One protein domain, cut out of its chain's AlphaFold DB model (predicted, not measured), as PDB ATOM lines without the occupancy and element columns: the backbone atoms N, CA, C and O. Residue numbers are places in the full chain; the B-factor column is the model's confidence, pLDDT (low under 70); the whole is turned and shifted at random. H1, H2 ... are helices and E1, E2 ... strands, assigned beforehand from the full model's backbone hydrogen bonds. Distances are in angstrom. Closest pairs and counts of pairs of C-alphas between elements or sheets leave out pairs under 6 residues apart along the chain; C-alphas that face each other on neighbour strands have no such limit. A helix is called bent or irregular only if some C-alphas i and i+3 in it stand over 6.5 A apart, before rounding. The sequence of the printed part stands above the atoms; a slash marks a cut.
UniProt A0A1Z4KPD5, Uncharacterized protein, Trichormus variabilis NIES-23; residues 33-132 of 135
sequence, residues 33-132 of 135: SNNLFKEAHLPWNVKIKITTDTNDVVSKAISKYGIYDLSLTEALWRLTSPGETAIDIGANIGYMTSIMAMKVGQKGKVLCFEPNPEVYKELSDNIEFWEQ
ATOM      1  N   SER A  33     241.948 283.671 211.857       57.47
ATOM      2  CA  SER A  33     241.628 283.729 210.442       57.47
ATOM      3  C   SER A  33     240.113 283.598 210.254       57.47
ATOM      4  O   SER A  33     239.466 282.736 210.842       57.47
ATOM      5  N   ASN A  34     239.535 284.430 209.384       62.59
ATOM      6  CA  ASN A  34     238.141 284.313 208.921       62.59
ATOM      7  C   ASN A  34     237.915 283.059 208.044       62.59
ATOM      8  O   ASN A  34     236.995 283.022 207.228       62.59
ATOM      9  N   ASN A  35     238.775 282.045 208.157       77.56
ATOM     10  CA  ASN A  35     238.698 280.844 207.351       77.56
ATOM     11  C   ASN A  35     237.599 279.929 207.900       77.56
ATOM     12  O   ASN A  35     237.560 279.597 209.086       77.56
ATOM     13  N   LEU A  36     236.717 279.479 207.006       85.62
ATOM     14  CA  LEU A  36     235.657 278.511 207.318       85.62
ATOM     15  C   LEU A  36     236.212 277.124 207.681       85.62
ATOM     16  O   LEU A  36     235.506 276.296 208.244       85.62
ATOM     17  N   PHE A  37     237.488 276.877 207.379       89.56
ATOM     18  CA  PHE A  37     238.158 275.601 207.576       89.56
ATOM     19  C   PHE A  37     239.539 275.785 208.196       89.56
ATOM     20  O   PHE A  37     240.188 276.813 208.006       89.56
ATOM     21  N   LYS A  38     240.009 274.748 208.889       90.69
ATOM     22  CA  LYS A  38     241.376 274.651 209.409       90.69
ATOM     23  C   LYS A  38     241.914 273.229 209.306       90.69
ATOM     24  O   LYS A  38     241.152 272.266 209.337       90.69
ATOM     25  N   GLU A  39     243.235 273.100 209.253       91.56
ATOM     26  CA  GLU A  39     243.911 271.803 209.320       91.56
ATOM     27  C   GLU A  39     244.095 271.343 210.772       91.56
ATOM     28  O   GLU A  39     244.513 272.100 211.654       91.56
ATOM     29  N   ALA A  40     243.838 270.061 211.022       90.31
ATOM     30  CA  ALA A  40     244.132 269.393 212.280       90.31
ATOM     31  C   ALA A  40     244.976 268.136 212.053       90.31
ATOM     32  O   ALA A  40     244.860 267.467 211.034       90.31
ATOM     33  N   HIS A  41     245.815 267.795 213.033       89.88
ATOM     34  CA  HIS A  41     246.630 266.579 213.012       89.88
ATOM     35  C   HIS A  41     246.006 265.489 213.889       89.88
ATOM     36  O   HIS A  41     245.833 265.664 215.108       89.88
ATOM     37  N   LEU A  42     245.713 264.354 213.265       92.19
ATOM     38  CA  LEU A  42     245.206 263.146 213.899       92.19
ATOM     39  C   LEU A  42     246.356 262.316 214.503       92.19
ATOM     40  O   LEU A  42     247.510 262.469 214.095       92.19
ATOM     41  N   PRO A  43     246.084 261.451 215.499       89.69
ATOM     42  CA  PRO A  43     247.115 260.669 216.187       89.69
ATOM     43  C   PRO A  43     247.903 259.720 215.281       89.69
ATOM     44  O   PRO A  43     249.074 259.474 215.538       89.69
ATOM     45  N   TRP A  44     247.284 259.217 214.214       91.00
ATOM     46  CA  TRP A  44     247.898 258.303 213.247       91.00
ATOM     47  C   TRP A  44     248.655 259.035 212.125       91.00
ATOM     48  O   TRP A  44     248.820 258.511 211.031       91.00
ATOM     49  N   ASN A  45     249.130 260.251 212.415       88.50
ATOM     50  CA  ASN A  45     249.938 261.095 211.533       88.50
ATOM     51  C   ASN A  45     249.255 261.519 210.221       88.50
ATOM     52  O   ASN A  45     249.919 261.853 209.244       88.50
ATOM     53  N   VAL A  46     247.924 261.565 210.227       92.06
ATOM     54  CA  VAL A  46     247.121 262.083 209.119       92.06
ATOM     55  C   VAL A  46     246.656 263.489 209.453       92.06
ATOM     56  O   VAL A  46     246.258 263.786 210.582       92.06
ATOM     57  N   LYS A  47     246.725 264.378 208.471       93.06
ATOM     58  CA  LYS A  47     246.148 265.713 208.568       93.06
ATOM     59  C   LYS A  47     244.734 265.692 207.994       93.06
ATOM     60  O   LYS A  47     244.497 265.034 206.995       93.06
ATOM     61  N   ILE A  48     243.809 266.419 208.601       95.31
ATOM     62  CA  ILE A  48     242.411 266.491 208.169       95.31
ATOM     63  C   ILE A  48     241.938 267.944 208.181       95.31
ATOM     64  O   ILE A  48     242.225 268.686 209.127       95.31
ATOM     65  N   LYS A  49     241.223 268.355 207.135       95.31
ATOM     66  CA  LYS A  49     240.503 269.624 207.074       95.31
ATOM     67  C   LYS A  49     239.206 269.484 207.865       95.31
ATOM     68  O   LYS A  49     238.425 268.567 207.626       95.31
ATOM     69  N   ILE A  50     239.004 270.389 208.814       94.75
ATOM     70  CA  ILE A  50     237.816 270.454 209.671       94.75
ATOM     71  C   ILE A  50     237.194 271.846 209.588       94.75
ATOM     72  O   ILE A  50     237.913 272.834 209.399       94.75
ATOM     73  N   THR A  51     235.878 271.941 209.756       92.31
ATOM     74  CA  THR A  51     235.192 273.238 209.797       92.31
ATOM     75  C   THR A  51     235.544 274.011 211.073       92.31
ATOM     76  O   THR A  51     235.888 273.442 212.118       92.31
ATOM     77  N   THR A  52     235.505 275.339 210.993       88.88
ATOM     78  CA  THR A  52     235.606 276.222 212.162       88.88
ATOM     79  C   THR A  52     234.259 276.443 212.855       88.88
ATOM     80  O   THR A  52     234.241 277.040 213.936       88.88
ATOM     81  N   ASP A  53     233.159 275.904 212.311       88.19
ATOM     82  CA  ASP A  53     231.845 275.938 212.953       88.19
ATOM     83  C   ASP A  53     231.881 275.255 214.330       88.19
ATOM     84  O   ASP A  53     232.252 274.093 214.503       88.19
ATOM     85  N   THR A  54     231.470 276.007 215.348       81.44
ATOM     86  CA  THR A  54     231.432 275.550 216.741       81.44
ATOM     87  C   THR A  54     230.275 274.601 217.059       81.44
ATOM     88  O   THR A  54     230.284 273.992 218.142       81.44
ATOM     89  N   ASN A  55     229.302 274.494 216.147       88.94
ATOM     90  CA  ASN A  55     228.180 273.565 216.232       88.94
ATOM     91  C   ASN A  55     228.533 272.174 215.698       88.94
ATOM     92  O   ASN A  55     227.925 271.199 216.141       88.94
ATOM     93  N   ASP A  56     229.543 272.058 214.829       92.56
ATOM     94  CA  ASP A  56     229.987 270.757 214.344       92.56
ATOM     95  C   ASP A  56     230.743 269.994 215.442       92.56
ATOM     96  O   ASP A  56     231.834 270.365 215.892       92.56
ATOM     97  N   VAL A  57     230.130 268.912 215.918       92.88
ATOM     98  CA  VAL A  57     230.619 268.142 217.066       92.88
ATOM     99  C   VAL A  57     231.949 267.460 216.739       92.88
ATOM    100  O   VAL A  57     232.850 267.444 217.586       92.88
ATOM    101  N   VAL A  58     232.091 266.946 215.512       93.81
ATOM    102  CA  VAL A  58     233.285 266.227 215.050       93.81
ATOM    103  C   VAL A  58     234.480 267.176 214.986       93.81
ATOM    104  O   VAL A  58     235.481 266.966 215.678       93.81
ATOM    105  N   SER A  59     234.353 268.281 214.256       93.06
ATOM    106  CA  SER A  59     235.395 269.301 214.106       93.06
ATOM    107  C   SER A  59     235.760 269.938 215.436       93.06
ATOM    108  O   SER A  59     236.941 270.146 215.728       93.06
ATOM    109  N   LYS A  60     234.784 270.186 216.312       90.94
ATOM    110  CA  LYS A  60     235.041 270.694 217.664       90.94
ATOM    111  C   LYS A  60     235.852 269.714 218.506       90.94
ATOM    112  O   LYS A  60     236.776 270.139 219.206       90.94
ATOM    113  N   ALA A  61     235.530 268.423 218.458       90.62
ATOM    114  CA  ALA A  61     236.267 267.399 219.190       90.62
ATOM    115  C   ALA A  61     237.691 267.235 218.641       90.62
ATOM    116  O   ALA A  61     238.651 267.312 219.411       90.62
ATOM    117  N   ILE A  62     237.855 267.142 217.318       91.56
ATOM    118  CA  ILE A  62     239.169 267.069 216.666       91.56
ATOM    119  C   ILE A  62     239.982 268.334 216.956       91.56
ATOM    120  O   ILE A  62     241.140 268.265 217.350       91.56
ATOM    121  N   SER A  63     239.387 269.519 216.873       87.75
ATOM    122  CA  SER A  63     240.097 270.753 217.201       87.75
ATOM    123  C   SER A  63     240.585 270.791 218.650       87.75
ATOM    124  O   SER A  63     241.608 271.417 218.924       87.75
ATOM    125  N   LYS A  64     239.825 270.219 219.587       82.00
ATOM    126  CA  LYS A  64     240.067 270.366 221.027       82.00
ATOM    127  C   LYS A  64     240.908 269.238 221.620       82.00
ATOM    128  O   LYS A  64     241.684 269.474 222.547       82.00
ATOM    129  N   TYR A  65     240.713 268.024 221.128       82.81
ATOM    130  CA  TYR A  65     241.320 266.794 221.639       82.81
ATOM    131  C   TYR A  65     242.145 266.078 220.562       82.81
ATOM    132  O   TYR A  65     242.995 265.247 220.882       82.81
ATOM    133  N   GLY A  66     241.929 266.420 219.288       86.50
ATOM    134  CA  GLY A  66     242.510 265.762 218.117       86.50
ATOM    135  C   GLY A  66     241.996 264.346 217.889       86.50
ATOM    136  O   GLY A  66     242.628 263.616 217.138       86.50
ATOM    137  N   ILE A  67     240.917 263.960 218.568       90.50
ATOM    138  CA  ILE A  67     240.188 262.695 218.459       90.50
ATOM    139  C   ILE A  67     238.706 263.042 218.629       90.50
ATOM    140  O   ILE A  67     238.377 263.896 219.457       90.50
ATOM    141  N   TYR A  68     237.835 262.413 217.841       93.81
ATOM    142  CA  TYR A  68     236.383 262.558 217.977       93.81
ATOM    143  C   TYR A  68     235.806 261.518 218.944       93.81
ATOM    144  O   TYR A  68     235.217 261.892 219.956       93.81
ATOM    145  N   ASP A  69     236.055 260.233 218.682       93.81
ATOM    146  CA  ASP A  69     235.612 259.119 219.524       93.81
ATOM    147  C   ASP A  69     236.759 258.126 219.725       93.81
ATOM    148  O   ASP A  69     237.151 257.425 218.795       93.81
ATOM    149  N   LEU A  70     237.307 258.062 220.940       90.19
ATOM    150  CA  LEU A  70     238.440 257.190 221.256       90.19
ATOM    151  C   LEU A  70     238.079 255.700 221.178       90.19
ATOM    152  O   LEU A  70     238.882 254.905 220.696       90.19
ATOM    153  N   SER A  71     236.893 255.318 221.650       93.00
ATOM    154  CA  SER A  71     236.516 253.905 221.770       93.00
ATOM    155  C   SER A  71     236.296 253.292 220.393       93.00
ATOM    156  O   SER A  71     236.798 252.205 220.111       93.00
ATOM    157  N   LEU A  72     235.597 254.019 219.518       94.56
ATOM    158  CA  LEU A  72     235.375 253.595 218.141       94.56
ATOM    159  C   LEU A  72     236.679 253.606 217.332       94.56
ATOM    160  O   LEU A  72     236.960 252.646 216.621       94.56
ATOM    161  N   THR A  73     237.517 254.632 217.509       95.81
ATOM    162  CA  THR A  73     238.857 254.702 216.893       95.81
ATOM    163  C   THR A  73     239.703 253.470 217.242       95.81
ATOM    164  O   THR A  73     240.261 252.826 216.356       95.81
ATOM    165  N   GLU A  74     239.764 253.096 218.524       95.44
ATOM    166  CA  GLU A  74     240.497 251.909 218.982       95.44
ATOM    167  C   GLU A  74     239.909 250.605 218.433       95.44
ATOM    168  O   GLU A  74     240.655 249.696 218.064       95.44
ATOM    169  N   ALA A  75     238.579 250.502 218.372       97.25
ATOM    170  CA  ALA A  75     237.910 249.333 217.818       97.25
ATOM    171  C   ALA A  75     238.260 249.150 216.334       97.25
ATOM    172  O   ALA A  75     238.704 248.070 215.952       97.25
ATOM    173  N   LEU A  76     238.146 250.207 215.522       97.69
ATOM    174  CA  LEU A  76     238.510 250.169 214.102       97.69
ATOM    175  C   LEU A  76     239.982 249.791 213.914       97.69
ATOM    176  O   LEU A  76     240.294 248.885 213.149       97.69
ATOM    177  N   TRP A  77     240.893 250.393 214.683       96.12
ATOM    178  CA  TRP A  77     242.318 250.063 214.596       96.12
ATOM    179  C   TRP A  77     242.633 248.585 214.867       96.12
ATOM    180  O   TRP A  77     243.581 248.036 214.299       96.12
ATOM    181  N   ARG A  78     241.887 247.949 215.778       96.88
ATOM    182  CA  ARG A  78     242.087 246.543 216.162       96.88
ATOM    183  C   ARG A  78     241.374 245.564 215.239       96.88
ATOM    184  O   ARG A  78     241.843 244.438 215.112       96.88
ATOM    185  N   LEU A  79     240.255 245.972 214.648       97.44
ATOM    186  CA  LEU A  79     239.435 245.134 213.771       97.44
ATOM    187  C   LEU A  79     239.862 245.204 212.302       97.44
ATOM    188  O   LEU A  79     239.518 244.307 211.545       97.44
ATOM    189  N   THR A  80     240.598 246.239 211.902       98.00
ATOM    190  CA  THR A  80     241.138 246.381 210.548       98.00
ATOM    191  C   THR A  80     242.558 245.819 210.466       98.00
ATOM    192  O   THR A  80     243.428 246.180 211.264       98.00
ATOM    193  N   SER A  81     242.824 244.978 209.469       97.75
ATOM    194  CA  SER A  81     244.147 244.403 209.201       97.75
ATOM    195  C   SER A  81     244.805 245.015 207.954       97.75
ATOM    196  O   SER A  81     244.115 245.439 207.023       97.75
ATOM    197  N   PRO A  82     246.151 245.042 207.882       97.75
ATOM    198  CA  PRO A  82     246.858 245.472 206.678       97.75
ATOM    199  C   PRO A  82     246.451 244.656 205.445       97.75
ATOM    200  O   PRO A  82     246.389 243.429 205.501       97.75
ATOM    201  N   GLY A  83     246.226 245.328 204.318       97.88
ATOM    202  CA  GLY A  83     245.822 244.705 203.056       97.88
ATOM    203  C   GLY A  83     244.326 244.405 202.918       97.88
ATOM    204  O   GLY A  83     243.909 243.933 201.863       97.88
ATOM    205  N   GLU A  84     243.507 244.669 203.940       97.81
ATOM    206  CA  GLU A  84     242.062 244.442 203.861       97.81
ATOM    207  C   GLU A  84     241.331 245.498 203.020       97.81
ATOM    208  O   GLU A  84     241.846 246.573 202.700       97.81
ATOM    209  N   THR A  85     240.089 245.174 202.660       98.06
ATOM    210  CA  THR A  85     239.121 246.152 202.160       98.06
ATOM    211  C   THR A  85     238.141 246.491 203.275       98.06
ATOM    212  O   THR A  85     237.422 245.607 203.738       98.06
ATOM    213  N   ALA A  86     238.090 247.759 203.675       97.88
ATOM    214  CA  ALA A  86     237.103 248.270 204.621       97.88
ATOM    215  C   ALA A  86     236.023 249.088 203.898       97.88
ATOM    216  O   ALA A  86     236.259 249.631 202.814       97.88
ATOM    217  N   ILE A  87     234.834 249.174 204.493       98.25
ATOM    218  CA  ILE A  87     233.716 249.967 203.976       98.25
ATOM    219  C   ILE A  87     233.226 250.898 205.091       98.25
ATOM    220  O   ILE A  87     232.904 250.422 206.176       98.25
ATOM    221  N   ASP A  88     233.151 252.198 204.807       98.31
ATOM    222  CA  ASP A  88     232.623 253.235 205.701       98.31
ATOM    223  C   ASP A  88     231.330 253.833 205.119       98.31
ATOM    224  O   ASP A  88     231.338 254.414 204.031       98.31
ATOM    225  N   ILE A  89     230.205 253.677 205.816       97.94
ATOM    226  CA  ILE A  89     228.893 254.177 205.378       97.94
ATOM    227  C   ILE A  89     228.474 255.321 206.300       97.94
ATOM    228  O   ILE A  89     228.273 255.108 207.493       97.94
ATOM    229  N   GLY A  90     228.285 256.515 205.737       96.75
ATOM    230  CA  GLY A  90     228.128 257.740 206.523       96.75
ATOM    231  C   GLY A  90     229.481 258.274 206.991       96.75
ATOM    232  O   GLY A  90     229.653 258.607 208.162       96.75
ATOM    233  N   ALA A  91     230.444 258.316 206.070       97.69
ATOM    234  CA  ALA A  91     231.843 258.623 206.348       97.69
ATOM    235  C   ALA A  91     232.081 260.050 206.875       97.69
ATOM    236  O   ALA A  91     233.163 260.336 207.406       97.69
ATOM    237  N   ASN A  92     231.088 260.945 206.762       97.38
ATOM    238  CA  ASN A  92     231.195 262.347 207.147       97.38
ATOM    239  C   ASN A  92     232.428 262.972 206.458       97.38
ATOM    240  O   ASN A  92     232.720 262.635 205.317       97.38
ATOM    241  N   ILE A  93     233.209 263.816 207.134       97.31
ATOM    242  CA  ILE A  93     234.462 264.395 206.622       97.31
ATOM    243  C   ILE A  93     235.638 263.397 206.562       97.31
ATOM    244  O   ILE A  93     236.768 263.794 206.282       97.31
ATOM    245  N   GLY A  94     235.404 262.113 206.865       97.56
ATOM    246  CA  GLY A  94     236.375 261.030 206.695       97.56
ATOM    247  C   GLY A  94     237.258 260.734 207.909       97.56
ATOM    248  O   GLY A  94     238.307 260.106 207.771       97.56
ATOM    249  N   TYR A  95     236.865 261.149 209.119       97.75
ATOM    250  CA  TYR A  95     237.642 260.856 210.331       97.75
ATOM    251  C   TYR A  95     237.867 259.343 210.528       97.75
ATOM    252  O   TYR A  95     239.012 258.918 210.694       97.75
ATOM    253  N   MET A  96     236.804 258.531 210.449       97.94
ATOM    254  CA  MET A  96     236.892 257.069 210.595       97.94
ATOM    255  C   MET A  96     237.524 256.408 209.363       97.94
ATOM    256  O   MET A  96     238.421 255.575 209.517       97.94
ATOM    257  N   THR A  97     237.165 256.857 208.154       98.00
ATOM    258  CA  THR A  97     237.856 256.494 206.906       98.00
ATOM    259  C   THR A  97     239.371 256.603 207.041       98.00
ATOM    260  O   THR A  97     240.081 255.668 206.684       98.00
ATOM    261  N   SER A  98     239.884 257.704 207.596       97.19
ATOM    262  CA  SER A  98     241.326 257.965 207.633       97.19
ATOM    263  C   SER A  98     242.109 257.003 208.532       97.19
ATOM    264  O   SER A  98     243.232 256.635 208.186       97.19
ATOM    265  N   ILE A  99     241.546 256.560 209.665       97.38
ATOM    266  CA  ILE A  99     242.223 255.567 210.511       97.38
ATOM    267  C   ILE A  99     242.194 254.182 209.867       97.38
ATOM    268  O   ILE A  99     243.199 253.472 209.916       97.38
ATOM    269  N   MET A 100     241.081 253.815 209.221       97.88
ATOM    270  CA  MET A 100     241.005 252.567 208.464       97.88
ATOM    271  C   MET A 100     241.983 252.582 207.289       97.88
ATOM    272  O   MET A 100     242.710 251.611 207.118       97.88
ATOM    273  N   ALA A 101     242.073 253.689 206.543       97.00
ATOM    274  CA  ALA A 101     242.995 253.856 205.418       97.00
ATOM    275  C   ALA A 101     244.447 253.682 205.871       97.00
ATOM    276  O   ALA A 101     245.163 252.824 205.356       97.00
ATOM    277  N   MET A 102     244.828 254.382 206.942       96.06
ATOM    278  CA  MET A 102     246.151 254.242 207.543       96.06
ATOM    279  C   MET A 102     246.440 252.808 208.017       96.06
ATOM    280  O   MET A 102     247.582 252.350 207.979       96.06
ATOM    281  N   LYS A 103     245.419 252.082 208.488       96.69
ATOM    282  CA  LYS A 103     245.579 250.723 209.011       96.69
ATOM    283  C   LYS A 103     245.663 249.658 207.916       96.69
ATOM    284  O   LYS A 103     246.484 248.747 208.042       96.69
ATOM    285  N   VAL A 104     244.843 249.753 206.866       97.38
ATOM    286  CA  VAL A 104     244.908 248.830 205.720       97.38
ATOM    287  C   VAL A 104     246.179 249.061 204.894       97.38
ATOM    288  O   VAL A 104     246.744 248.103 204.361       97.38
ATOM    289  N   GLY A 105     246.659 250.309 204.844       94.44
ATOM    290  CA  GLY A 105     247.855 250.736 204.121       94.44
ATOM    291  C   GLY A 105     247.769 250.522 202.607       94.44
ATOM    292  O   GLY A 105     246.753 250.090 202.070       94.44
ATOM    293  N   GLN A 106     248.891 250.732 201.914       93.31
ATOM    294  CA  GLN A 106     248.979 250.751 200.440       93.31
ATOM    295  C   GLN A 106     248.495 249.479 199.716       93.31
ATOM    296  O   GLN A 106     248.260 249.505 198.512       93.31
ATOM    297  N   LYS A 107     248.412 248.338 200.414       95.12
ATOM    298  CA  LYS A 107     247.938 247.068 199.832       95.12
ATOM    299  C   LYS A 107     246.440 246.841 200.017       95.12
ATOM    300  O   LYS A 107     245.905 245.909 199.423       95.12
ATOM    301  N   GLY A 108     245.798 247.626 200.873       96.69
ATOM    302  CA  GLY A 108     244.367 247.567 201.111       96.69
ATOM    303  C   GLY A 108     243.656 248.768 200.508       96.69
ATOM    304  O   GLY A 108     244.230 249.536 199.739       96.69
ATOM    305  N   LYS A 109     242.375 248.909 200.833       96.50
ATOM    306  CA  LYS A 109     241.566 250.052 200.397       96.50
ATOM    307  C   LYS A 109     240.388 250.279 201.329       96.50
ATOM    308  O   LYS A 109     239.890 249.342 201.951       96.50
ATOM    309  N   VAL A 110     239.906 251.512 201.373       97.94
ATOM    310  CA  VAL A 110     238.675 251.869 202.080       97.94
ATOM    311  C   VAL A 110     237.692 252.440 201.073       97.94
ATOM    312  O   VAL A 110     238.018 253.370 200.344       97.94
ATOM    313  N   LEU A 111     236.494 251.869 201.018       98.19
ATOM    314  CA  LEU A 111     235.382 252.419 200.250       98.19
ATOM    315  C   LEU A 111     234.515 253.227 201.209       98.19
ATOM    316  O   LEU A 111     233.989 252.660 202.161       98.19
ATOM    317  N   CYS A 112     234.372 254.528 200.988       98.19
ATOM    318  CA  CYS A 112     233.612 255.394 201.882       98.19
ATOM    319  C   CYS A 112     232.477 256.111 201.147       98.19
ATOM    320  O   CYS A 112     232.601 256.453 199.971       98.19
ATOM    321  N   PHE A 113     231.352 256.298 201.835       98.31
ATOM    322  CA  PHE A 113     230.128 256.863 201.271       98.31
ATOM    323  C   PHE A 113     229.562 257.926 202.212       98.31
ATOM    324  O   PHE A 113     229.388 257.663 203.401       98.31
ATOM    325  N   GLU A 114     229.220 259.098 201.680       98.12
ATOM    326  CA  GLU A 114     228.577 260.187 202.422       98.12
ATOM    327  C   GLU A 114     227.371 260.708 201.621       98.12
ATOM    328  O   GLU A 114     227.554 261.176 200.496       98.12
ATOM    329  N   PRO A 115     226.137 260.593 202.148       97.75
ATOM    330  CA  PRO A 115     224.939 261.001 201.420       97.75
ATOM    331  C   PRO A 115     224.735 262.519 201.338       97.75
ATOM    332  O   PRO A 115     224.033 262.968 200.434       97.75
ATOM    333  N   ASN A 116     225.283 263.316 202.263       97.50
ATOM    334  CA  ASN A 116     225.139 264.769 202.214       97.50
ATOM    335  C   ASN A 116     226.112 265.371 201.177       97.50
ATOM    336  O   ASN A 116     227.322 265.271 201.374       97.50
ATOM    337  N   PRO A 117     225.633 266.054 200.115       97.31
ATOM    338  CA  PRO A 117     226.499 266.589 199.061       97.31
ATOM    339  C   PRO A 117     227.541 267.609 199.539       97.31
ATOM    340  O   PRO A 117     228.641 267.668 198.991       97.31
ATOM    341  N   GLU A 118     227.208 268.419 200.546       94.19
ATOM    342  CA  GLU A 118     228.121 269.432 201.082       94.19
ATOM    343  C   GLU A 118     229.259 268.768 201.864       94.19
ATOM    344  O   GLU A 118     230.431 269.041 201.612       94.19
ATOM    345  N   VAL A 119     228.921 267.807 202.730       95.81
ATOM    346  CA  VAL A 119     229.906 267.041 203.511       95.81
ATOM    347  C   VAL A 119     230.721 266.112 202.611       95.81
ATOM    348  O   VAL A 119     231.922 265.960 202.807       95.81
ATOM    349  N   TYR A 120     230.111 265.545 201.569       97.81
ATOM    350  CA  TYR A 120     230.802 264.738 200.563       97.81
ATOM    351  C   TYR A 120     231.912 265.529 199.857       97.81
ATOM    352  O   TYR A 120     232.978 264.984 199.562       97.81
ATOM    353  N   LYS A 121     231.700 266.827 199.611       96.56
ATOM    354  CA  LYS A 121     232.744 267.696 199.062       96.56
ATOM    355  C   LYS A 121     233.913 267.841 200.038       96.56
ATOM    356  O   LYS A 121     235.060 267.705 199.632       96.56
ATOM    357  N   GLU A 122     233.634 268.047 201.324       95.88
ATOM    358  CA  GLU A 122     234.676 268.110 202.358       95.88
ATOM    359  C   GLU A 122     235.437 266.786 202.511       95.88
ATOM    360  O   GLU A 122     236.662 266.788 202.644       95.88
ATOM    361  N   LEU A 123     234.727 265.656 202.446       97.81
ATOM    362  CA  LEU A 123     235.311 264.317 202.416       97.81
ATOM    363  C   LEU A 123     236.253 264.146 201.222       97.81
ATOM    364  O   LEU A 123     237.373 263.673 201.391       97.81
ATOM    365  N   SER A 124     235.807 264.552 200.032       97.31
ATOM    366  CA  SER A 124     236.585 264.446 198.795       97.31
ATOM    367  C   SER A 124     237.869 265.274 198.867       97.31
ATOM    368  O   SER A 124     238.936 264.758 198.548       97.31
ATOM    369  N   ASP A 125     237.785 266.510 199.372       95.69
ATOM    370  CA  ASP A 125     238.956 267.370 199.584       95.69
ATOM    371  C   ASP A 125     239.973 266.713 200.540       95.69
ATOM    372  O   ASP A 125     241.183 266.784 200.328       95.69
ATOM    373  N   ASN A 126     239.488 266.071 201.610       96.81
ATOM    374  CA  ASN A 126     240.341 265.358 202.559       96.81
ATOM    375  C   ASN A 126     241.005 264.127 201.928       96.81
ATOM    376  O   ASN A 126     242.197 263.917 202.138       96.81
ATOM    377  N   ILE A 127     240.265 263.346 201.138       96.12
ATOM    378  CA  ILE A 127     240.794 262.166 200.440       96.12
ATOM    379  C   ILE A 127     241.869 262.567 199.431       96.12
ATOM    380  O   ILE A 127     242.956 261.997 199.462       96.12
ATOM    381  N   GLU A 128     241.611 263.570 198.590       95.00
ATOM    382  CA  GLU A 128     242.587 264.047 197.601       95.00
ATOM    383  C   GLU A 128     243.895 264.471 198.282       95.00
ATOM    384  O   GLU A 128     244.998 264.132 197.848       95.00
ATOM    385  N   PHE A 129     243.774 265.166 199.408       92.00
ATOM    386  CA  PHE A 129     244.916 265.577 200.204       92.00
ATOM    387  C   PHE A 129     245.691 264.393 200.815       92.00
ATOM    388  O   PHE A 129     246.919 264.437 200.906       92.00
ATOM    389  N   TRP A 130     245.010 263.315 201.209       93.12
ATOM    390  CA  TRP A 130     245.643 262.097 201.727       93.12
ATOM    391  C   TRP A 130     246.354 261.282 200.653       93.12
ATOM    392  O   TRP A 130     247.462 260.802 200.890       93.12
ATOM    393  N   GLU A 131     245.760 261.161 199.468       88.00
ATOM    394  CA  GLU A 131     246.360 260.441 198.341       88.00
ATOM    395  C   GLU A 131     247.700 261.070 197.933       88.00
ATOM    396  O   GLU A 131     248.676 260.363 197.677       88.00
ATOM    397  N   GLN A 132     247.801 262.403 197.993       85.00
ATOM    398  CA  GLN A 132     249.059 263.128 197.782       85.00
ATOM    399  C   GLN A 132     250.127 262.809 198.846       85.00
ATOM    400  O   GLN A 132     251.322 262.920 198.576       85.00
TER     401      GLN A 132
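Overview. This is residues 33 to 132 of the 135 residues of an uncharacterized protein of Trichormus variabilis NIES-23 (UniProt A0A1Z4KPD5). What does the model look like? An elongated body has the hairpin of E1 and E2 toward one end of its longest axis, between H1 and H4, and toward the other end the parallel pair E3 and E4, on which H3 packs, with H2 packed along H3. What is it made of? The printed part has 100 residues with four named helices and four named strands, in the order E1 E2 H1 H2 E3 H3 E4 H4, in the mixed class. How large is it? It is compact, with a radius of gyration of the C-alphas of 13.0 A, and spans 41 by 26 by 24 A.

Along the chain. Where do the elements run? E1 is residues 37 to 41, from C-alpha 37 at (238.158, 275.601, 207.576), E2 47 to 51, H1 57 to 65, H2 70 to 79 and E3 85 to 89. H3 is 95 to 107, 20.2 A long, and E4 is 109 to 113. Where does the last end? H4, residues 117 to 132, 22.9 A, ends at C-alpha 132 at (249.059, 263.128, 197.782).

Arrangement. How do the strands pair? E1 and E2 are antiparallel, with N 40 and O 48 at 2.8 A. E3 and E4 are parallel, with N 88 and O 111 at 2.8 A; E3, H3, E4 form a strand-helix-strand unit, parallel strands joined through a helix, with a right-handed crossover. Which parts come closest? The closest C-alphas of E2 and H1, Ile 50 and Ser 59, are at 5.2 A, and those of E2 and H4, Ile 48 and Asn 126, at 6.1 A. H2 and H3 touch at Trp 77 and Lys 103, whose C-alphas, their closest, are at 6.5 A, with a shallow tilt of 22 degrees, the same way. Are the helix backbones whole? In H1, H2 and H4 every O i to N i+4 pair is within hydrogen-bond range, in H3 6 of 9; H3 is irregular, C-alphas 103 and 106 being 9.2 A apart.

Size, cuts and confidence. How far does it reach? The two C-alphas farthest apart, of Asn 34 and Gly 83, are at 40.8 A. Are there cuts or long links? The printed part has no cut, and its links between named elements are tight. Where is confidence low? Residues 33 to 34 are under 70.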